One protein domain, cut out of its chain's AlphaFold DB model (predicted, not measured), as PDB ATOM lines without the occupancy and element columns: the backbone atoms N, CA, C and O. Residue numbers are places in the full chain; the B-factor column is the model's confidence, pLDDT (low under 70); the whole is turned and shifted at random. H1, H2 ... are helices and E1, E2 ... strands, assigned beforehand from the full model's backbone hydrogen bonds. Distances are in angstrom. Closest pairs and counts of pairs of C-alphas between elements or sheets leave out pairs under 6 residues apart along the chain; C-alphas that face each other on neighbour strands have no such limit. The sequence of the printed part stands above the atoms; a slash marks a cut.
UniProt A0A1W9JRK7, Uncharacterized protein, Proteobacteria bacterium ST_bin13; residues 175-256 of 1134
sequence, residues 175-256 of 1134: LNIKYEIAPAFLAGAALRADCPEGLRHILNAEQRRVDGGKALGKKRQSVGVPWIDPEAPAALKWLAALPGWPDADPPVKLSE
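What this domain is: This is residues 175 to 256 of the 1134 residues of an uncharacterized protein of Proteobacteria bacterium ST_bin13 (UniProt A0A1W9JRK7). A small sheet of three short strands has H2 and H4 over one of its faces, H2 toward the E2 edge and H4 toward the E3 edge, while the short H3 lies over the other face. H1 folds back side by side with H2 as a helical hairpin, and a long loop leads from H4 back to the last strand. The printed part has 82 residues, with four named helices and three named strands in the order E1, H1, H2, H3, E2, H4, E3. The sheet runs E2, E1, E3, antiparallel throughout, and the class is mixed, helices and strands. The whole is compact, with a radius of gyration of the C-alphas of 11.7 A, and rounded, spanning 28 by 27 by 25 A.

How they stand to each other: E1, residues 175 to 177, is the inner strand. E2, residues 225 to 228, is its antiparallel neighbour at 157 degrees, with N 177 and O 225 2.8 A apart, within hydrogen-bond range. E3, residues 252 to 255, is antiparallel to E1 at 149 degrees, with N 176 and O 253 within range at 2.9 A. H1, residues 183 to 190, is not on the sheet. It forms a hairpin with H2, residues 197 to 211: they touch at a shallow tilt of 29 degrees, opposite ways, the closest C-alphas being those of Ala 190 and Arg 200, 4.8 A apart. H2 is on the sheet at a height of 9.6 A and runs along the strands, at 9 degrees to E2 on the local plane. H3, residues 218 to 223, is on the opposite face at a height of 9.1 A and runs across the strands, at 65 degrees to E2 on the local plane. H4, residues 232 to 240, is on the same face as H2 at a height of 9.1 A, over E3; the closest C-alphas of H4 and E3, those of Pro 233 and Leu 254, are 6.8 A apart. H2 and H4 are only just apart, at 8.1 A. E2, H4 and E3 form a split strand-helix-strand unit, two strands running the same way with E1 between them, and its crossover is right-handed. In H1, H2, H3 and H4 every O i to N i+4 pair is within hydrogen-bond range.

Where its parts are: E1 begins at C-alpha 175, (256.742, 370.465, 397.187). H2 is 21.0 A long and ends at C-alpha 211, (278.167, 373.099, 397.927). H4 measures 12.1 A and H1 10.6 A; E2 and E3 measure 9.8 A each, H3 8.9 A and E1 6.1 A. E3 ends at C-alpha 255, (251.998, 368.521, 393.225).

The domain as a whole: The C-alphas farthest apart, those of Ala 193 and Lys 218, are 32.7 A apart. The printed part has no cut, and its one long link, of 11 residues, joins H4 to E3. The mean pLDDT of the printed part is 84.9; residues 218 to 219, 230 and 255 to 256 are under 70.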
ATOM      1  N   LEU A 175     255.976 369.394 397.796       83.88
ATOM      2  CA  LEU A 175     256.742 370.465 397.187       83.88
ATOM      3  C   LEU A 175     258.043 369.854 396.659       83.88
ATOM      4  O   LEU A 175     258.907 369.448 397.434       83.88
ATOM      5  N   ASN A 176     258.167 369.719 395.340       87.00
ATOM      6  CA  ASN A 176     259.392 369.212 394.722       87.00
ATOM      7  C   ASN A 176     260.319 370.405 394.450       87.00
ATOM      8  O   ASN A 176     259.951 371.298 393.688       87.00
ATOM      9  N   ILE A 177     261.487 370.423 395.088       92.06
ATOM     10  CA  ILE A 177     262.429 371.545 395.121       92.06
ATOM     11  C   ILE A 177     263.596 371.252 394.172       92.06
ATOM     12  O   ILE A 177     264.266 370.230 394.297       92.06
ATOM     13  N   LYS A 178     263.846 372.141 393.216       91.31
ATOM     14  CA  LYS A 178     264.994 372.123 392.303       91.31
ATOM     15  C   LYS A 178     265.994 373.186 392.768       91.31
ATOM     16  O   LYS A 178     265.972 374.317 392.283       91.31
ATOM     17  N   TYR A 179     266.832 372.840 393.744       91.19
ATOM     18  CA  TYR A 179     267.701 373.817 394.407       91.19
ATOM     19  C   TYR A 179     268.646 374.531 393.424       91.19
ATOM     20  O   TYR A 179     268.869 375.732 393.536       91.19
ATOM     21  N   GLU A 180     269.119 373.816 392.400       87.06
ATOM     22  CA  GLU A 180     270.005 374.334 391.352       87.06
ATOM     23  C   GLU A 180     269.417 375.477 390.498       87.06
ATOM     24  O   GLU A 180     270.191 376.177 389.853       87.06
ATOM     25  N   ILE A 181     268.092 375.693 390.469       86.94
ATOM     26  CA  ILE A 181     267.482 376.768 389.656       86.94
ATOM     27  C   ILE A 181     267.621 378.144 390.315       86.94
ATOM     28  O   ILE A 181     267.846 379.136 389.629       86.94
ATOM     29  N   ALA A 182     267.480 378.216 391.640       88.88
ATOM     30  CA  ALA A 182     267.495 379.481 392.376       88.88
ATOM     31  C   ALA A 182     268.201 379.332 393.741       88.88
ATOM     32  O   ALA A 182     267.587 379.579 394.784       88.88
ATOM     33  N   PRO A 183     269.484 378.919 393.767       90.31
ATOM     34  CA  PRO A 183     270.169 378.536 395.002       90.31
ATOM     35  C   PRO A 183     270.290 379.693 396.002       90.31
ATOM     36  O   PRO A 183     270.100 379.485 397.195       90.31
ATOM     37  N   ALA A 184     270.532 380.924 395.532       90.12
ATOM     38  CA  ALA A 184     270.614 382.107 396.394       90.12
ATOM     39  C   ALA A 184     269.256 382.476 397.026       90.12
ATOM     40  O   ALA A 184     269.189 382.783 398.214       90.12
ATOM     41  N   PHE A 185     268.165 382.388 396.254       94.19
ATOM     42  CA  PHE A 185     266.804 382.623 396.746       94.19
ATOM     43  C   PHE A 185     266.397 381.575 397.792       94.19
ATOM     44  O   PHE A 185     265.870 381.919 398.847       94.19
ATOM     45  N   LEU A 186     266.685 380.295 397.535       94.31
ATOM     46  CA  LEU A 186     266.336 379.203 398.446       94.31
ATOM     47  C   LEU A 186     267.202 379.174 399.715       94.31
ATOM     48  O   LEU A 186     266.665 378.895 400.787       94.31
ATOM     49  N   ALA A 187     268.487 379.540 399.634       93.19
ATOM     50  CA  ALA A 187     269.314 379.808 400.815       93.19
ATOM     51  C   ALA A 187     268.720 380.956 401.650       93.19
ATOM     52  O   ALA A 187     268.510 380.814 402.855       93.19
ATOM     53  N   GLY A 188     268.380 382.074 400.995       92.19
ATOM     54  CA  GLY A 188     267.747 383.227 401.635       92.19
ATOM     55  C   GLY A 188     266.425 382.875 402.323       92.19
ATOM     56  O   GLY A 188     266.192 383.311 403.446       92.19
ATOM     57  N   ALA A 189     265.592 382.037 401.698       93.12
ATOM     58  CA  ALA A 189     264.349 381.545 402.287       93.12
ATOM     59  C   ALA A 189     264.593 380.684 403.541       93.12
ATOM     60  O   ALA A 189     263.930 380.894 404.555       93.12
ATOM     61  N   ALA A 190     265.557 379.757 403.507       94.25
ATOM     62  CA  ALA A 190     265.856 378.870 404.635       94.25
ATOM     63  C   ALA A 190     266.348 379.620 405.888       94.25
ATOM     64  O   ALA A 190     266.023 379.234 407.015       94.25
ATOM     65  N   LEU A 191     267.091 380.717 405.689       92.56
ATOM     66  CA  LEU A 191     267.599 381.586 406.757       92.56
ATOM     67  C   LEU A 191     266.508 382.404 407.469       92.56
ATOM     68  O   LEU A 191     266.758 382.928 408.554       92.56
ATOM     69  N   ARG A 192     265.299 382.533 406.903       93.50
ATOM     70  CA  ARG A 192     264.222 383.300 407.543       93.50
ATOM     71  C   ARG A 192     263.622 382.551 408.730       93.50
ATOM     72  O   ARG A 192     263.365 381.350 408.644       93.50
ATOM     73  N   ALA A 193     263.306 383.273 409.806       88.50
ATOM     74  CA  ALA A 193     262.691 382.713 411.014       88.50
ATOM     75  C   ALA A 193     261.305 382.078 410.764       88.50
ATOM     76  O   ALA A 193     260.992 381.050 411.359       88.50
ATOM     77  N   ASP A 194     260.523 382.631 409.831       91.25
ATOM     78  CA  ASP A 194     259.180 382.171 409.439       91.25
ATOM     79  C   ASP A 194     259.173 381.011 408.422       91.25
ATOM     80  O   ASP A 194     258.104 380.571 408.004       91.25
ATOM     81  N   CYS A 195     260.338 380.484 408.027       91.12
ATOM     82  CA  CYS A 195     260.415 379.293 407.181       91.12
ATOM     83  C   CYS A 195     259.946 378.033 407.947       91.12
ATOM     84  O   CYS A 195     260.506 377.752 409.013       91.12
ATOM     85  N   PRO A 196     258.991 377.238 407.413       90.81
ATOM     86  CA  PRO A 196     258.567 375.973 408.019       90.81
ATOM     87  C   PRO A 196     259.743 375.027 408.280       90.81
ATOM     88  O   PRO A 196     260.595 374.834 407.412       90.81
ATOM     89  N   GLU A 197     259.799 374.408 409.460       84.31
ATOM     90  CA  GLU A 197     260.988 373.670 409.916       84.31
ATOM     91  C   GLU A 197     261.354 372.492 408.995       84.31
ATOM     92  O   GLU A 197     262.516 372.341 408.602       84.31
ATOM     93  N   GLY A 198     260.356 371.711 408.567       80.69
ATOM     94  CA  GLY A 198     260.547 370.610 407.618       80.69
ATOM     95  C   GLY A 198     261.078 371.074 406.257       80.69
ATOM     96  O   GLY A 198     261.935 370.408 405.669       80.69
ATOM     97  N   LEU A 199     260.644 372.249 405.785       89.06
ATOM     98  CA  LEU A 199     261.169 372.869 404.569       89.06
ATOM     99  C   LEU A 199     262.607 373.354 404.782       89.06
ATOM    100  O   LEU A 199     263.483 372.997 403.995       89.06
ATOM    101  N   ARG A 200     262.871 374.100 405.864       93.44
ATOM    102  CA  ARG A 200     264.205 374.602 406.235       93.44
ATOM    103  C   ARG A 200     265.233 373.470 406.286       93.44
ATOM    104  O   ARG A 200     266.322 373.611 405.733       93.44
ATOM    105  N   HIS A 201     264.887 372.324 406.878       91.94
ATOM    106  CA  HIS A 201     265.771 371.159 406.914       91.94
ATOM    107  C   HIS A 201     266.112 370.627 405.507       91.94
ATOM    108  O   HIS A 201     267.276 370.333 405.228       91.94
ATOM    109  N   ILE A 202     265.126 370.538 404.604       93.19
ATOM    110  CA  ILE A 202     265.341 370.081 403.220       93.19
ATOM    111  C   ILE A 202     266.164 371.095 402.413       93.19
ATOM    112  O   ILE A 202     267.089 370.687 401.713       93.19
ATOM    113  N   LEU A 203     265.899 372.399 402.546       94.62
ATOM    114  CA  LEU A 203     266.690 373.445 401.887       94.62
ATOM    115  C   LEU A 203     268.152 373.416 402.360       94.62
ATOM    116  O   LEU A 203     269.057 373.338 401.532       94.62
ATOM    117  N   ASN A 204     268.390 373.335 403.672       94.81
ATOM    118  CA  ASN A 204     269.739 373.236 404.239       94.81
ATOM    119  C   ASN A 204     270.446 371.914 403.877       94.81
ATOM    120  O   ASN A 204     271.676 371.841 403.884       94.81
ATOM    121  N   ALA A 205     269.712 370.831 403.602       92.69
ATOM    122  CA  ALA A 205     270.284 369.577 403.102       92.69
ATOM    123  C   ALA A 205     270.685 369.675 401.620       92.69
ATOM    124  O   ALA A 205     271.761 369.207 401.248       92.69
ATOM    125  N   GLU A 206     269.858 370.315 400.791       92.69
ATOM    126  CA  GLU A 206     270.140 370.524 399.368       92.69
ATOM    127  C   GLU A 206     271.245 371.562 399.131       92.69
ATOM    128  O   GLU A 206     272.081 371.346 398.257       92.69
ATOM    129  N   GLN A 207     271.339 372.604 399.964       93.88
ATOM    130  CA  GLN A 207     272.474 373.530 399.984       93.88
ATOM    131  C   GLN A 207     273.796 372.769 400.178       93.88
ATOM    132  O   GLN A 207     274.627 372.723 399.274       93.88
ATOM    133  N   ARG A 208     273.931 372.027 401.291       92.88
ATOM    134  CA  ARG A 208     275.115 371.192 401.589       92.88
ATOM    135  C   ARG A 208     275.419 370.143 400.508       92.88
ATOM    136  O   ARG A 208     276.564 369.707 400.379       92.88
ATOM    137  N   ARG A 209     274.414 369.701 399.742       93.62
ATOM    138  CA  ARG A 209     274.598 368.805 398.589       93.62
ATOM    139  C   ARG A 209     275.235 369.539 397.405       93.62
ATOM    140  O   ARG A 209     276.155 368.987 396.803       93.62
ATOM    141  N   VAL A 210     274.734 370.727 397.069       88.00
ATOM    142  CA  VAL A 210     275.231 371.555 395.958       88.00
ATOM    143  C   VAL A 210     276.631 372.083 396.261       88.00
ATOM    144  O   VAL A 210     277.527 371.874 395.446       88.00
ATOM    145  N   ASP A 211     276.854 372.630 397.459       88.38
ATOM    146  CA  ASP A 211     278.167 373.099 397.927       88.38
ATOM    147  C   ASP A 211     279.210 371.964 397.907       88.38
ATOM    148  O   ASP A 211     280.364 372.152 397.534       88.38
ATOM    149  N   GLY A 212     278.782 370.743 398.253       85.94
ATOM    150  CA  GLY A 212     279.593 369.526 398.190       85.94
ATOM    151  C   GLY A 212     279.701 368.873 396.803       85.94
ATOM    152  O   GLY A 212     280.128 367.720 396.730       85.94
ATOM    153  N   GLY A 213     279.260 369.534 395.724       84.56
ATOM    154  CA  GLY A 213     279.380 369.062 394.336       84.56
ATOM    155  C   GLY A 213     278.570 367.803 393.979       84.56
ATOM    156  O   GLY A 213     278.819 367.169 392.951       84.56
ATOM    157  N   LYS A 214     277.608 367.387 394.814       84.12
ATOM    158  CA  LYS A 214     276.920 366.090 394.679       84.12
ATOM    159  C   LYS A 214     275.718 366.179 393.735       84.12
ATOM    160  O   LYS A 214     274.628 366.620 394.107       84.12
ATOM    161  N   ALA A 215     275.901 365.692 392.509       79.75
ATOM    162  CA  ALA A 215     274.843 365.621 391.507       79.75
ATOM    163  C   ALA A 215     273.670 364.714 391.936       79.75
ATOM    164  O   ALA A 215     273.854 363.589 392.409       79.75
ATOM    165  N   LEU A 216     272.438 365.176 391.702       82.69
ATOM    166  CA  LEU A 216     271.236 364.348 391.809       82.69
ATOM    167  C   LEU A 216     271.180 363.300 390.685       82.69
ATOM    168  O   LEU A 216     271.575 363.555 389.550       82.69
ATOM    169  N   GLY A 217     270.592 362.133 390.959       71.38
ATOM    170  CA  GLY A 217     270.274 361.162 389.905       71.38
ATOM    171  C   GLY A 217     269.213 361.696 388.930       71.38
ATOM    172  O   GLY A 217     268.287 362.391 389.353       71.38
ATOM    173  N   LYS A 218     269.298 361.314 387.645       68.06
ATOM    174  CA  LYS A 218     268.512 361.850 386.501       68.06
ATOM    175  C   LYS A 218     267.033 362.174 386.773       68.06
ATOM    176  O   LYS A 218     266.530 363.193 386.316       68.06
ATOM    177  N   LYS A 219     266.323 361.332 387.534       62.25
ATOM    178  CA  LYS A 219     264.901 361.544 387.876       62.25
ATOM    179  C   LYS A 219     264.661 362.655 388.911       62.25
ATOM    180  O   LYS A 219     263.617 363.294 388.868       62.25
ATOM    181  N   ARG A 220     265.590 362.878 389.846       75.75
ATOM    182  CA  ARG A 220     265.523 363.999 390.800       75.75
ATOM    183  C   ARG A 220     265.974 365.312 390.154       75.75
ATOM    184  O   ARG A 220     265.395 366.334 390.480       75.75
ATOM    185  N   GLN A 221     266.896 365.278 389.187       75.38
ATOM    186  CA  GLN A 221     267.258 366.464 388.390       75.38
ATOM    187  C   GLN A 221     266.047 367.050 387.640       75.38
ATOM    188  O   GLN A 221     265.842 368.257 387.647       75.38
ATOM    189  N   SER A 222     265.205 366.208 387.024       70.94
ATOM    190  CA  SER A 222     264.038 366.688 386.265       70.94
ATOM    191  C   SER A 222     262.811 367.030 387.121       70.94
ATOM    192  O   SER A 222     262.039 367.911 386.747       70.94
ATOM    193  N   VAL A 223     262.610 366.348 388.257       71.50
ATOM    194  CA  VAL A 223     261.407 366.505 389.103       71.50
ATOM    195  C   VAL A 223     261.635 367.413 390.321       71.50
ATOM    196  O   VAL A 223     260.674 368.006 390.802       71.50
ATOM    197  N   GLY A 224     262.871 367.537 390.807       83.31
ATOM    198  CA  GLY A 224     263.211 368.116 392.109       83.31
ATOM    199  C   GLY A 224     263.265 367.081 393.244       83.31
ATOM    200  O   GLY A 224     262.852 365.923 393.096       83.31
ATOM    201  N   VAL A 225     263.780 367.503 394.398       88.50
ATOM    202  CA  VAL A 225     263.791 366.756 395.663       88.50
ATOM    203  C   VAL A 225     262.498 367.041 396.435       88.50
ATOM    204  O   VAL A 225     262.181 368.204 396.668       88.50
ATOM    205  N   PRO A 226     261.706 366.020 396.807       84.44
ATOM    206  CA  PRO A 226     260.410 366.236 397.437       84.44
ATOM    207  C   PRO A 226     260.529 366.467 398.949       84.44
ATOM    208  O   PRO A 226     261.002 365.592 399.673       84.44
ATOM    209  N   TRP A 227     259.980 367.583 399.421       85.94
ATOM    210  CA  TRP A 227     259.413 367.689 400.766       85.94
ATOM    211  C   TRP A 227     257.923 367.304 400.687       85.94
ATOM    212  O   TRP A 227     257.250 367.630 399.704       85.94
ATOM    213  N   ILE A 228     257.426 366.527 401.653       76.50
ATOM    214  CA  ILE A 228     256.083 365.918 401.639       76.50
ATOM    215  C   ILE A 228     255.428 366.226 402.979       76.50
ATOM    216  O   ILE A 228     255.846 365.670 403.991       76.50
ATOM    217  N   ASP A 229     254.439 367.115 402.981       73.19
ATOM    218  CA  ASP A 229     253.969 367.761 404.206       73.19
ATOM    219  C   ASP A 229     252.574 368.379 404.002       73.19
ATOM    220  O   ASP A 229     252.337 368.956 402.936       73.19
ATOM    221  N   PRO A 230     251.636 368.298 404.968       61.69
ATOM    222  CA  PRO A 230     250.378 369.046 404.916       61.69
ATOM    223  C   PRO A 230     250.548 370.549 404.634       61.69
ATOM    224  O   PRO A 230     249.719 371.122 403.923       61.69
ATOM    225  N   GLU A 231     251.626 371.178 405.113       79.81
ATOM    226  CA  GLU A 231     251.896 372.611 404.939       79.81
ATOM    227  C   GLU A 231     252.408 372.988 403.541       79.81
ATOM    228  O   GLU A 231     252.410 374.169 403.188       79.81
ATOM    229  N   ALA A 232     252.794 372.024 402.696       78.56
ATOM    230  CA  ALA A 232     253.388 372.278 401.378       78.56
ATOM    231  C   ALA A 232     252.640 373.302 400.475       78.56
ATOM    232  O   ALA A 232     253.318 374.053 399.766       78.56
ATOM    233  N   PRO A 233     251.290 373.413 400.469       78.25
ATOM    234  CA  PRO A 233     250.575 374.437 399.703       78.25
ATOM    235  C   PRO A 233     250.643 375.832 400.338       78.25
ATOM    236  O   PRO A 233     250.633 376.828 399.616       78.25
ATOM    237  N   ALA A 234     250.706 375.919 401.670       80.69
ATOM    238  CA  ALA A 234     250.895 377.177 402.391       80.69
ATOM    239  C   ALA A 234     252.341 377.667 402.232       80.69
ATOM    240  O   ALA A 234     252.567 378.820 401.880       80.69
ATOM    241  N   ALA A 235     253.307 376.757 402.355       86.38
ATOM    242  CA  ALA A 235     254.718 377.020 402.120       86.38
ATOM    243  C   ALA A 235     255.028 377.433 400.667       86.38
ATOM    244  O   ALA A 235     255.879 378.294 400.461       86.38
ATOM    245  N   LEU A 236     254.320 376.894 399.658       89.56
ATOM    246  CA  LEU A 236     254.414 377.418 398.287       89.56
ATOM    247  C   LEU A 236     253.942 378.877 398.216       89.56
ATOM    248  O   LEU A 236     254.626 379.696 397.612       89.56
ATOM    249  N   LYS A 237     252.791 379.209 398.817       87.56
ATOM    250  CA  LYS A 237     252.275 380.591 398.832       87.56
ATOM    251  C   LYS A 237     253.218 381.543 399.567       87.56
ATOM    252  O   LYS A 237     253.400 382.665 399.116       87.56
ATOM    253  N   TRP A 238     253.824 381.086 400.663       93.50
ATOM    254  CA  TRP A 238     254.839 381.825 401.408       93.50
ATOM    255  C   TRP A 238     256.093 382.071 400.556       93.50
ATOM    256  O   TRP A 238     256.467 383.224 400.380       93.50
ATOM    257  N   LEU A 239     256.670 381.032 399.933       92.88
ATOM    258  CA  LEU A 239     257.808 381.176 399.011       92.88
ATOM    259  C   LEU A 239     257.494 382.125 397.843       92.88
ATOM    260  O   LEU A 239     258.303 382.992 397.536       92.88
ATOM    261  N   ALA A 240     256.319 381.997 397.223       89.56
ATOM    262  CA  ALA A 240     255.893 382.852 396.113       89.56
ATOM    263  C   ALA A 240     255.589 384.308 396.523       89.56
ATOM    264  O   ALA A 240     255.439 385.165 395.657       89.56
ATOM    265  N   ALA A 241     255.509 384.598 397.825       90.62
ATOM    266  CA  ALA A 241     255.391 385.950 398.368       90.62
ATOM    267  C   ALA A 241     256.742 386.543 398.822       90.62
ATOM    268  O   ALA A 241     256.781 387.691 399.272       90.62
ATOM    269  N   LEU A 242     257.852 385.796 398.730       91.88
ATOM    270  CA  LEU A 242     259.180 386.308 399.075       91.88
ATOM    271  C   LEU A 242     259.768 387.165 397.933       91.88
ATOM    272  O   LEU A 242     259.661 386.790 396.763       91.88
ATOM    273  N   PRO A 243     260.467 388.275 398.246       86.75
ATOM    274  CA  PRO A 243     261.204 389.048 397.248       86.75
ATOM    275  C   PRO A 243     262.223 388.190 396.486       86.75
ATOM    276  O   PRO A 243     262.947 387.395 397.085       86.75
ATOM    277  N   GLY A 244     262.305 388.375 395.165       82.81
ATOM    278  CA  GLY A 244     263.223 387.621 394.301       82.81
ATOM    279  C   GLY A 244     262.708 386.253 393.834       82.81
ATOM    280  O   GLY A 244     263.485 385.486 393.266       82.81
ATOM    281  N   TRP A 245     261.426 385.942 394.044       87.62
ATOM    282  CA  TRP A 245     260.772 384.777 393.444       87.62
ATOM    283  C   TRP A 245     260.837 384.819 391.895       87.62
ATOM    284  O   TRP A 245     260.458 385.832 391.303       87.62
ATOM    285  N   PRO A 246     261.307 383.754 391.210       82.19
ATOM    286  CA  PRO A 246     261.474 383.762 389.756       82.19
ATOM    287  C   PRO A 246     260.271 383.130 389.029       82.19
ATOM    288  O   PRO A 246     260.198 381.914 388.843       82.19
ATOM    289  N   ASP A 247     259.344 383.959 388.546       73.31
ATOM    290  CA  ASP A 247     258.103 383.499 387.896       73.31
ATOM    291  C   ASP A 247     258.293 382.685 386.599       73.31
ATOM    292  O   ASP A 247     257.406 381.922 386.215       73.31
ATOM    293  N   ALA A 248     259.433 382.826 385.909       71.38
ATOM    294  CA  ALA A 248     259.656 382.224 384.588       71.38
ATOM    295  C   ALA A 248     259.965 380.706 384.609       71.38
ATOM    296  O   ALA A 248     259.549 379.993 383.696       71.38
ATOM    297  N   ASP A 249     260.664 380.203 385.633       74.75
ATOM    298  CA  ASP A 249     260.798 378.761 385.935       74.75
ATOM    299  C   ASP A 249     260.891 378.589 387.463       74.75
ATOM    300  O   ASP A 249     261.986 378.629 388.031       74.75
ATOM    301  N   PRO A 250     259.748 378.451 388.161       83.19
ATOM    302  CA  PRO A 250     259.728 378.354 389.612       83.19
ATOM    303  C   PRO A 250     260.588 377.192 390.149       83.19
ATOM    304  O   PRO A 250     260.376 376.030 389.774       83.19
ATOM    305  N   PRO A 251     261.511 377.444 391.100       86.38
ATOM    306  CA  PRO A 251     262.432 376.439 391.630       86.38
ATOM    307  C   PRO A 251     261.718 375.408 392.514       86.38
ATOM    308  O   PRO A 251     262.323 374.421 392.927       86.38
ATOM    309  N   VAL A 252     260.435 375.612 392.821       88.19
ATOM    310  CA  VAL A 252     259.607 374.667 393.564       88.19
ATOM    311  C   VAL A 252     258.309 374.390 392.812       88.19
ATOM    312  O   VAL A 252     257.622 375.299 392.352       88.19
ATOM    313  N   LYS A 253     257.943 373.110 392.709       84.50
ATOM    314  CA  LYS A 253     256.683 372.673 392.105       84.50
ATOM    315  C   LYS A 253     255.853 371.902 393.117       84.50
ATOM    316  O   LYS A 253     256.191 370.768 393.462       84.50
ATOM    317  N   LEU A 254     254.742 372.497 393.547       76.19
ATOM    318  CA  LEU A 254     253.692 371.774 394.258       76.19
ATOM    319  C   LEU A 254     253.076 370.723 393.329       76.19
ATOM    320  O   LEU A 254     252.934 370.916 392.121       76.19
ATOM    321  N   SER A 255     252.725 369.585 393.905       60.78
ATOM    322  CA  SER A 255     251.998 368.521 393.225       60.78
ATOM    323  C   SER A 255     251.256 367.673 394.244       60.78
ATOM    324  O   SER A 255     251.628 367.644 395.421       60.78
ATOM    325  N   GLU A 256     250.248 366.943 393.777       53.94
ATOM    326  CA  GLU A 256     249.577 365.929 394.583       53.94
ATOM    327  C   GLU A 256     250.591 364.955 395.190       53.94
ATOM    328  O   GLU A 256     251.581 364.552 394.552       53.94
TER     329      GLU A 256